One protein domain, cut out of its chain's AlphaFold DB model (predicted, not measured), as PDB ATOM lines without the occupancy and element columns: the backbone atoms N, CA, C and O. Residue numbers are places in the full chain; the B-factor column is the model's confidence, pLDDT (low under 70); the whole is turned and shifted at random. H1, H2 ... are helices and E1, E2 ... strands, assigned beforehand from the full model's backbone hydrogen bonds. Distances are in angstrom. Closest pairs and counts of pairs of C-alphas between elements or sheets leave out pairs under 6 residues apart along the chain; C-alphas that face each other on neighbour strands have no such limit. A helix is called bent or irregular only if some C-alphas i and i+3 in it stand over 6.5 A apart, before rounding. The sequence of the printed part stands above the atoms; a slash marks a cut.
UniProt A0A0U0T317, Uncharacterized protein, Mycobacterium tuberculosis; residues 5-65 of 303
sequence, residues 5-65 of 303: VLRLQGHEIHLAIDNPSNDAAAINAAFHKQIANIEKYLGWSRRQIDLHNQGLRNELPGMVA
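AT A GLANCE: This is residues 5 to 65 of the 303 residues of an uncharacterized protein of Mycobacterium tuberculosis (UniProt A0A0U0T317). One long helix, H1, makes almost the whole length of this rod, and a small hairpin of two short strands, E1 and E2, sits beside its first part as a little head, with scant contact between the two. The link from E2 turns round at residues 17 to 23 so that the chain folds back into H1, and residues 36 to 65 of H1 stick out as a long bare arm. The printed part has 61 residues, with two named strands and one named helix in the order E1, E2, H1; the sheet has the order E1 - E2 and is antiparallel. The class is mostly helix, with 42 helix and 10 strand residues among the 52 in named elements. The whole is extended, with a radius of gyration of the C-alphas of 19.2 A and spans of 66 by 21 by 13 A.

HOW THE PARTS SIT: Strand E1, residues 5 to 9, and strand E2, residues 12 to 16, are antiparallel neighbours and form a hairpin, with an angle of 162 degrees between their directions. The link between them is tight, with 2 residues, Gly 10 and His 11. Among the C-alphas that face each other are those of Val 5 and Leu 15, 4.7 A apart, and those of Leu 8 and Ile 13, also 4.7 A apart. Backbone N 6 and O 14 are within hydrogen-bond range at 2.9 A. Near the turn, N 9 and O 12 are within hydrogen-bond range at 3.0 A, and N 12 and O 9 at 2.9 A. After E2 a short link of 7 residues leads to helix H1, residues 24 to 65. E2 and H1 have 1 pair of C-alphas within 8 A, those of Leu 15 and Phe 31, which are 7.9 A apart; their centres are 19.2 A apart. E1 and H1 are apart, with no C-alpha of the one within 8 A of the other. In the backbone of H1, 36 of 38 pairs of O i and N i+4 are within hydrogen-bond range. H1 is irregular, but only just: C-alphas 58 and 61 are 6.7 A apart, where about 5 A is the distance in a regular helix.

IN THESE COORDINATES: E1 runs from Val 5, with its C-alpha at (147.249, 168.219, 243.497), to Gln 9, and is 11.0 A long from first to last C-alpha. E2 runs from Glu 12, with its C-alpha at (148.106, 178.571, 245.927), to Ala 16, and is 13.1 A long. H1 has 42 residues and begins at Ala 24, with its C-alpha at (141.964, 162.187, 261.436). It ends at Ala 65, with its C-alpha at (186.067, 188.922, 226.648), and measures 62.2 A from first to last C-alpha.

THE WHOLE: The two C-alphas farthest apart are those of Asn 22 and Ala 65, at 66.1 A. The first and last printed C-alphas, those of Val 5 and Ala 65, are 47.1 A apart. Residues 21 to 26, of which 24 to 26 belong to H1, stand free, and so do residues 36 to 65 of H1. The printed part runs from residue 5 to residue 65 of a full chain of 303 residues and has no cut. No link is long. The mean pLDDT of the printed part is 90.3, with 86 for E1, 90 for E2 and 92 for H1, and no printed residue is under 70.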
ATOM      1  N   VAL A   5     147.430 166.827 243.915       86.31
ATOM      2  CA  VAL A   5     147.249 168.219 243.497       86.31
ATOM      3  C   VAL A   5     146.045 168.285 242.566       86.31
ATOM      4  O   VAL A   5     146.091 167.768 241.456       86.31
ATOM      5  N   LEU A   6     144.976 168.933 243.024       86.75
ATOM      6  CA  LEU A   6     143.745 169.109 242.257       86.75
ATOM      7  C   LEU A   6     143.811 170.362 241.380       86.75
ATOM      8  O   LEU A   6     143.330 170.378 240.249       86.75
ATOM      9  N   ARG A   7     144.401 171.437 241.915       87.31
ATOM     10  CA  ARG A   7     144.499 172.725 241.227       87.31
ATOM     11  C   ARG A   7     145.728 173.495 241.688       87.31
ATOM     12  O   ARG A   7     146.087 173.456 242.863       87.31
ATOM     13  N   LEU A   8     146.328 174.231 240.762       87.25
ATOM     14  CA  LEU A   8     147.379 175.206 241.032       87.25
ATOM     15  C   LEU A   8     146.916 176.557 240.477       87.25
ATOM     16  O   LEU A   8     146.583 176.654 239.295       87.25
ATOM     17  N   GLN A   9     146.829 177.577 241.330       83.81
ATOM     18  CA  GLN A   9     146.393 178.922 240.949       83.81
ATOM     19  C   GLN A   9     147.347 179.955 241.527       83.81
ATOM     20  O   GLN A   9     147.357 180.172 242.732       83.81
ATOM     21  N   GLY A  10     148.124 180.621 240.671       82.69
ATOM     22  CA  GLY A  10     149.029 181.696 241.087       82.69
ATOM     23  C   GLY A  10     149.988 181.262 242.201       82.69
ATOM     24  O   GLY A  10     150.989 180.602 241.930       82.69
ATOM     25  N   HIS A  11     149.664 181.641 243.441       84.25
ATOM     26  CA  HIS A  11     150.442 181.373 244.656       84.25
ATOM     27  C   HIS A  11     149.852 180.282 245.567       84.25
ATOM     28  O   HIS A  11     150.354 180.079 246.669       84.25
ATOM     29  N   GLU A  12     148.816 179.570 245.124       88.69
ATOM     30  CA  GLU A  12     148.106 178.571 245.927       88.69
ATOM     31  C   GLU A  12     148.105 177.189 245.260       88.69
ATOM     32  O   GLU A  12     147.994 177.048 244.035       88.69
ATOM     33  N   ILE A  13     148.219 176.149 246.092       88.69
ATOM     34  CA  ILE A  13     148.148 174.740 245.691       88.69
ATOM     35  C   ILE A  13     147.008 174.088 246.465       88.69
ATOM     36  O   ILE A  13     147.020 174.053 247.694       88.69
ATOM     37  N   HIS A  14     146.037 173.541 245.740       90.88
ATOM     38  CA  HIS A  14     144.901 172.837 246.319       90.88
ATOM     39  C   HIS A  14     145.190 171.337 246.315       90.88
ATOM     40  O   HIS A  14     145.307 170.723 245.250       90.88
ATOM     41  N   LEU A  15     145.302 170.753 247.508       91.75
ATOM     42  CA  LEU A  15     145.481 169.318 247.704       91.75
ATOM     43  C   LEU A  15     144.145 168.674 248.077       91.75
ATOM     44  O   LEU A  15     143.454 169.158 248.969       91.75
ATOM     45  N   ALA A  16     143.806 167.567 247.425       90.56
ATOM     46  CA  ALA A  16     142.591 166.803 247.690       90.56
ATOM     47  C   ALA A  16     142.925 165.330 247.936       90.56
ATOM     48  O   ALA A  16     143.876 164.794 247.370       90.56
ATOM     49  N   ILE A  17     142.145 164.672 248.789       89.25
ATOM     50  CA  ILE A  17     142.242 163.237 249.044       89.25
ATOM     51  C   ILE A  17     140.881 162.601 248.782       89.25
ATOM     52  O   ILE A  17     139.895 162.945 249.431       89.25
ATOM     53  N   ASP A  18     140.834 161.665 247.841       85.94
ATOM     54  CA  ASP A  18     139.614 160.919 247.551       85.94
ATOM     55  C   ASP A  18     139.475 159.745 248.526       85.94
ATOM     56  O   ASP A  18     140.446 159.024 248.790       85.94
ATOM     57  N   ASN A  19     138.261 159.554 249.054       83.31
ATOM     58  CA  ASN A  19     137.907 158.512 250.028       83.31
ATOM     59  C   ASN A  19     138.864 158.455 251.243       83.31
ATOM     60  O   ASN A  19     139.602 157.473 251.406       83.31
ATOM     61  N   PRO A  20     138.897 159.498 252.099       82.88
ATOM     62  CA  PRO A  20     139.746 159.500 253.288       82.88
ATOM     63  C   PRO A  20     139.327 158.416 254.296       82.88
ATOM     64  O   PRO A  20     138.159 158.049 254.397       82.88
ATOM     65  N   SER A  21     140.288 157.911 255.074       81.12
ATOM     66  CA  SER A  21     140.008 157.033 256.220       81.12
ATOM     67  C   SER A  21     139.286 157.793 257.337       81.12
ATOM     68  O   SER A  21     139.549 158.974 257.518       81.12
ATOM     69  N   ASN A  22     138.505 157.117 258.187       84.12
ATOM     70  CA  ASN A  22     137.850 157.747 259.353       84.12
ATOM     71  C   ASN A  22     138.806 158.119 260.514       84.12
ATOM     72  O   ASN A  22     138.350 158.490 261.592       84.12
ATOM     73  N   ASP A  23     140.121 158.025 260.308       90.81
ATOM     74  CA  ASP A  23     141.151 158.442 261.262       90.81
ATOM     75  C   ASP A  23     141.752 159.799 260.856       90.81
ATOM     76  O   ASP A  23     142.478 159.914 259.864       90.81
ATOM     77  N   ALA A  24     141.466 160.831 261.652       87.25
ATOM     78  CA  ALA A  24     141.964 162.187 261.436       87.25
ATOM     79  C   ALA A  24     143.497 162.291 261.538       87.25
ATOM     80  O   ALA A  24     144.106 163.093 260.824       87.25
ATOM     81  N   ALA A  25     144.140 161.477 262.385       89.88
ATOM     82  CA  ALA A  25     145.594 161.486 262.525       89.88
ATOM     83  C   ALA A  25     146.265 160.972 261.243       89.88
ATOM     84  O   ALA A  25     147.220 161.579 260.751       89.88
ATOM     85  N   ALA A  26     145.712 159.910 260.651       86.50
ATOM     86  CA  ALA A  26     146.178 159.364 259.382       86.50
ATOM     87  C   ALA A  26     145.999 160.349 258.210       86.50
ATOM     88  O   ALA A  26     146.908 160.483 257.385       86.50
ATOM     89  N   ILE A  27     144.874 161.078 258.151       87.75
ATOM     90  CA  ILE A  27     144.639 162.109 257.121       87.75
ATOM     91  C   ILE A  27     145.687 163.227 257.228       87.75
ATOM     92  O   ILE A  27     146.349 163.546 256.237       87.75
ATOM     93  N   ASN A  28     145.883 163.791 258.423       90.00
ATOM     94  CA  ASN A  28     146.846 164.876 258.639       90.00
ATOM     95  C   ASN A  28     148.276 164.440 258.303       90.00
ATOM     96  O   ASN A  28     148.996 165.152 257.601       90.00
ATOM     97  N   ALA A  29     148.676 163.240 258.731       90.44
ATOM     98  CA  ALA A  29     149.985 162.684 258.402       90.44
ATOM     99  C   ALA A  29     150.199 162.559 256.882       90.44
ATOM    100  O   ALA A  29     151.297 162.827 256.386       90.44
ATOM    101  N   ALA A  30     149.156 162.203 256.123       89.56
ATOM    102  CA  ALA A  30     149.231 162.095 254.670       89.56
ATOM    103  C   ALA A  30     149.418 163.462 253.984       89.56
ATOM    104  O   ALA A  30     150.249 163.572 253.078       89.56
ATOM    105  N   PHE A  31     148.717 164.510 254.436       92.06
ATOM    106  CA  PHE A  31     148.916 165.879 253.940       92.06
ATOM    107  C   PHE A  31     150.299 166.424 254.290       92.06
ATOM    108  O   PHE A  31     150.992 166.915 253.399       92.06
ATOM    109  N   HIS A  32     150.753 166.271 255.536       93.81
ATOM    110  CA  HIS A  32     152.095 166.703 255.938       93.81
ATOM    111  C   HIS A  32     153.188 166.020 255.115       93.81
ATOM    112  O   HIS A  32     154.116 166.681 254.650       93.81
ATOM    113  N   LYS A  33     153.053 164.713 254.863       92.62
ATOM    114  CA  LYS A  33     153.987 163.974 254.008       92.62
ATOM    115  C   LYS A  33     154.002 164.516 252.576       92.62
ATOM    116  O   LYS A  33     155.074 164.630 251.984       92.62
ATOM    117  N   GLN A  34     152.839 164.850 252.021       91.94
ATOM    118  CA  GLN A  34     152.750 165.376 250.662       91.94
ATOM    119  C   GLN A  34     153.323 166.794 250.546       91.94
ATOM    120  O   GLN A  34     154.065 167.069 249.605       91.94
ATOM    121  N   ILE A  35     153.050 167.663 251.521       92.25
ATOM    122  CA  ILE A  35     153.636 169.008 251.600       92.25
ATOM    123  C   ILE A  35     155.163 168.910 251.699       92.25
ATOM    124  O   ILE A  35     155.861 169.517 250.890       92.25
ATOM    125  N   ALA A  36     155.687 168.060 252.588       93.81
ATOM    126  CA  ALA A  36     157.127 167.857 252.741       93.81
ATOM    127  C   ALA A  36     157.797 167.362 251.444       93.81
ATOM    128  O   ALA A  36     158.913 167.768 251.115       93.81
ATOM    129  N   ASN A  37     157.118 166.509 250.668       93.31
ATOM    130  CA  ASN A  37     157.609 166.084 249.356       93.31
ATOM    131  C   ASN A  37     157.664 167.251 248.362       93.31
ATOM    132  O   ASN A  37     158.675 167.416 247.680       93.31
ATOM    133  N   ILE A  38     156.607 168.065 248.284       91.19
ATOM    134  CA  ILE A  38     156.560 169.240 247.402       91.19
ATOM    135  C   ILE A  38     157.687 170.216 247.763       91.19
ATOM    136  O   ILE A  38     158.447 170.629 246.889       91.19
ATOM    137  N   GLU A  39     157.858 170.525 249.049       93.69
ATOM    138  CA  GLU A  39     158.926 171.399 249.541       93.69
ATOM    139  C   GLU A  39     160.318 170.857 249.212       93.69
ATOM    140  O   GLU A  39     161.191 171.610 248.773       93.69
ATOM    141  N   LYS A  40     160.522 169.543 249.352       95.19
ATOM    142  CA  LYS A  40     161.776 168.874 248.992       95.19
ATOM    143  C   LYS A  40     162.115 169.061 247.513       95.19
ATOM    144  O   LYS A  40     163.239 169.455 247.198       95.19
ATOM    145  N   TYR A  41     161.164 168.814 246.609       92.94
ATOM    146  CA  TYR A  41     161.391 168.990 245.172       92.94
ATOM    147  C   TYR A  41     161.593 170.461 244.797       92.94
ATOM    148  O   TYR A  41     162.509 170.768 244.036       92.94
ATOM    149  N   LEU A  42     160.823 171.383 245.385       92.75
ATOM    150  CA  LEU A  42     161.028 172.822 245.194       92.75
ATOM    151  C   LEU A  42     162.415 173.267 245.671       92.75
ATOM    152  O   LEU A  42     163.067 174.065 244.998       92.75
ATOM    153  N   GLY A  43     162.895 172.735 246.797       95.75
ATOM    154  CA  GLY A  43     164.246 172.988 247.296       95.75
ATOM    155  C   GLY A  43     165.328 172.520 246.321       95.75
ATOM    156  O   GLY A  43     166.288 173.250 246.065       95.75
ATOM    157  N   TRP A  44     165.158 171.339 245.722       96.69
ATOM    158  CA  TRP A  44     166.071 170.832 244.694       96.69
ATOM    159  C   TRP A  44     166.065 171.699 243.434       96.69
ATOM    160  O   TRP A  44     167.138 172.091 242.972       96.69
ATOM    161  N   SER A  45     164.887 172.062 242.920       94.31
ATOM    162  CA  SER A  45     164.771 172.921 241.738       94.31
ATOM    163  C   SER A  45     165.365 174.309 241.974       94.31
ATOM    164  O   SER A  45     166.119 174.789 241.130       94.31
ATOM    165  N   ARG A  46     165.109 174.932 243.135       95.50
ATOM    166  CA  ARG A  46     165.719 176.224 243.504       95.50
ATOM    167  C   ARG A  46     167.241 176.140 243.479       95.50
ATOM    168  O   ARG A  46     167.879 176.934 242.799       95.50
ATOM    169  N   ARG A  47     167.818 175.113 244.111       95.56
ATOM    170  CA  ARG A  47     169.273 174.914 244.124       95.56
ATOM    171  C   ARG A  47     169.853 174.714 242.722       95.56
ATOM    172  O   ARG A  47     170.927 175.233 242.438       95.56
ATOM    173  N   GLN A  48     169.170 173.974 241.847       94.44
ATOM    174  CA  GLN A  48     169.612 173.790 240.459       94.44
ATOM    175  C   GLN A  48     169.578 175.102 239.666       94.44
ATOM    176  O   GLN A  48     170.538 175.404 238.958       94.44
ATOM    177  N   ILE A  49     168.510 175.890 239.817       94.50
ATOM    178  CA  ILE A  49     168.366 177.202 239.173       94.50
ATOM    179  C   ILE A  49     169.459 178.158 239.662       94.50
ATOM    180  O   ILE A  49     170.112 178.807 238.847       94.50
ATOM    181  N   ASP A  50     169.705 178.208 240.970       95.56
ATOM    182  CA  ASP A  50     170.717 179.086 241.556       95.56
ATOM    183  C   ASP A  50     172.125 178.729 241.071       95.56
ATOM    184  O   ASP A  50     172.874 179.614 240.656       95.56
ATOM    185  N   LEU A  51     172.469 177.436 241.051       94.88
ATOM    186  CA  LEU A  51     173.757 176.966 240.537       94.88
ATOM    187  C   LEU A  51     173.926 177.279 239.045       94.88
ATOM    188  O   LEU A  51     174.991 177.740 238.639       94.88
ATOM    189  N   HIS A  52     172.885 177.081 238.233       94.12
ATOM    190  CA  HIS A  52     172.928 177.413 236.809       94.12
ATOM    191  C   HIS A  52     173.108 178.920 236.582       94.12
ATOM    192  O   HIS A  52     173.986 179.336 235.827       94.12
ATOM    193  N   ASN A  53     172.335 179.750 237.288       93.00
ATOM    194  CA  ASN A  53     172.428 181.207 237.200       93.00
ATOM    195  C   ASN A  53     173.797 181.729 237.658       93.00
ATOM    196  O   ASN A  53     174.333 182.662 237.059       93.00
ATOM    197  N   GLN A  54     174.384 181.131 238.699       93.69
ATOM    198  CA  GLN A  54     175.752 181.434 239.127       93.69
ATOM    199  C   GLN A  54     176.777 181.030 238.063       93.69
ATOM    200  O   GLN A  54     177.667 181.822 237.758       93.69
ATOM    201  N   GLY A  55     176.624 179.852 237.449       93.06
ATOM    202  CA  GLY A  55     177.455 179.408 236.328       93.06
ATOM    203  C   GLY A  55     177.434 180.407 235.170       93.06
ATOM    204  O   GLY A  55     178.485 180.890 234.756       93.06
ATOM    205  N   LEU A  56     176.241 180.827 234.735       89.19
ATOM    206  CA  LEU A  56     176.087 181.842 233.688       89.19
ATOM    207  C   LEU A  56     176.793 183.154 234.046       89.19
ATOM    208  O   LEU A  56     177.524 183.705 233.224       89.19
ATOM    209  N   ARG A  57     176.615 183.656 235.274       89.75
ATOM    210  CA  ARG A  57     177.260 184.902 235.724       89.75
ATOM    211  C   ARG A  57     178.785 184.813 235.726       89.75
ATOM    212  O   ARG A  57     179.436 185.814 235.439       89.75
ATOM    213  N   ASN A  58     179.340 183.641 236.015       89.62
ATOM    214  CA  ASN A  58     180.783 183.425 236.052       89.62
ATOM    215  C   ASN A  58     181.379 183.222 234.648       89.62
ATOM    216  O   ASN A  58     182.481 183.692 234.371       89.62
ATOM    217  N   GLU A  59     180.657 182.552 233.748       90.62
ATOM    218  CA  GLU A  59     181.162 182.202 232.414       90.62
ATOM    219  C   GLU A  59     180.975 183.318 231.379       90.62
ATOM    220  O   GLU A  59     181.863 183.546 230.547       90.62
ATOM    221  N   LEU A  60     179.855 184.051 231.439       88.56
ATOM    222  CA  LEU A  60     179.503 185.081 230.456       88.56
ATOM    223  C   LEU A  60     180.592 186.150 230.269       88.56
ATOM    224  O   LEU A  60     180.939 186.422 229.113       88.56
ATOM    225  N   PRO A  61     181.195 186.731 231.330       90.44
ATOM    226  CA  PRO A  61     182.254 187.722 231.162       90.44
ATOM    227  C   PRO A  61     183.442 187.173 230.365       90.44
ATOM    228  O   PRO A  61     183.944 187.840 229.460       90.44
ATOM    229  N   GLY A  62     183.845 185.929 230.639       90.19
ATOM    230  CA  GLY A  62     184.945 185.268 229.940       90.19
ATOM    231  C   GLY A  62     184.623 184.936 228.482       90.19
ATOM    232  O   GLY A  62     185.508 184.986 227.629       90.19
ATOM    233  N   MET A  63     183.367 184.609 228.166       89.12
ATOM    234  CA  MET A  63     182.925 184.391 226.782       89.12
ATOM    235  C   MET A  63     182.912 185.698 225.983       89.12
ATOM    236  O   MET A  63     183.411 185.740 224.855       89.12
ATOM    237  N   VAL A  64     182.405 186.782 226.578       88.19
ATOM    238  CA  VAL A  64     182.375 188.114 225.958       88.19
ATOM    239  C   VAL A  64     183.791 188.650 225.750       88.19
ATOM    240  O   VAL A  64     184.100 189.143 224.663       88.19
ATOM    241  N   ALA A  65     184.669 188.509 226.746       88.81
ATOM    242  CA  ALA A  65     186.067 188.922 226.648       88.81
ATOM    243  C   ALA A  65     186.798 188.174 225.523       88.81
ATOM    244  O   ALA A  65     187.354 188.817 224.632       88.81
TER     245      ALA A  65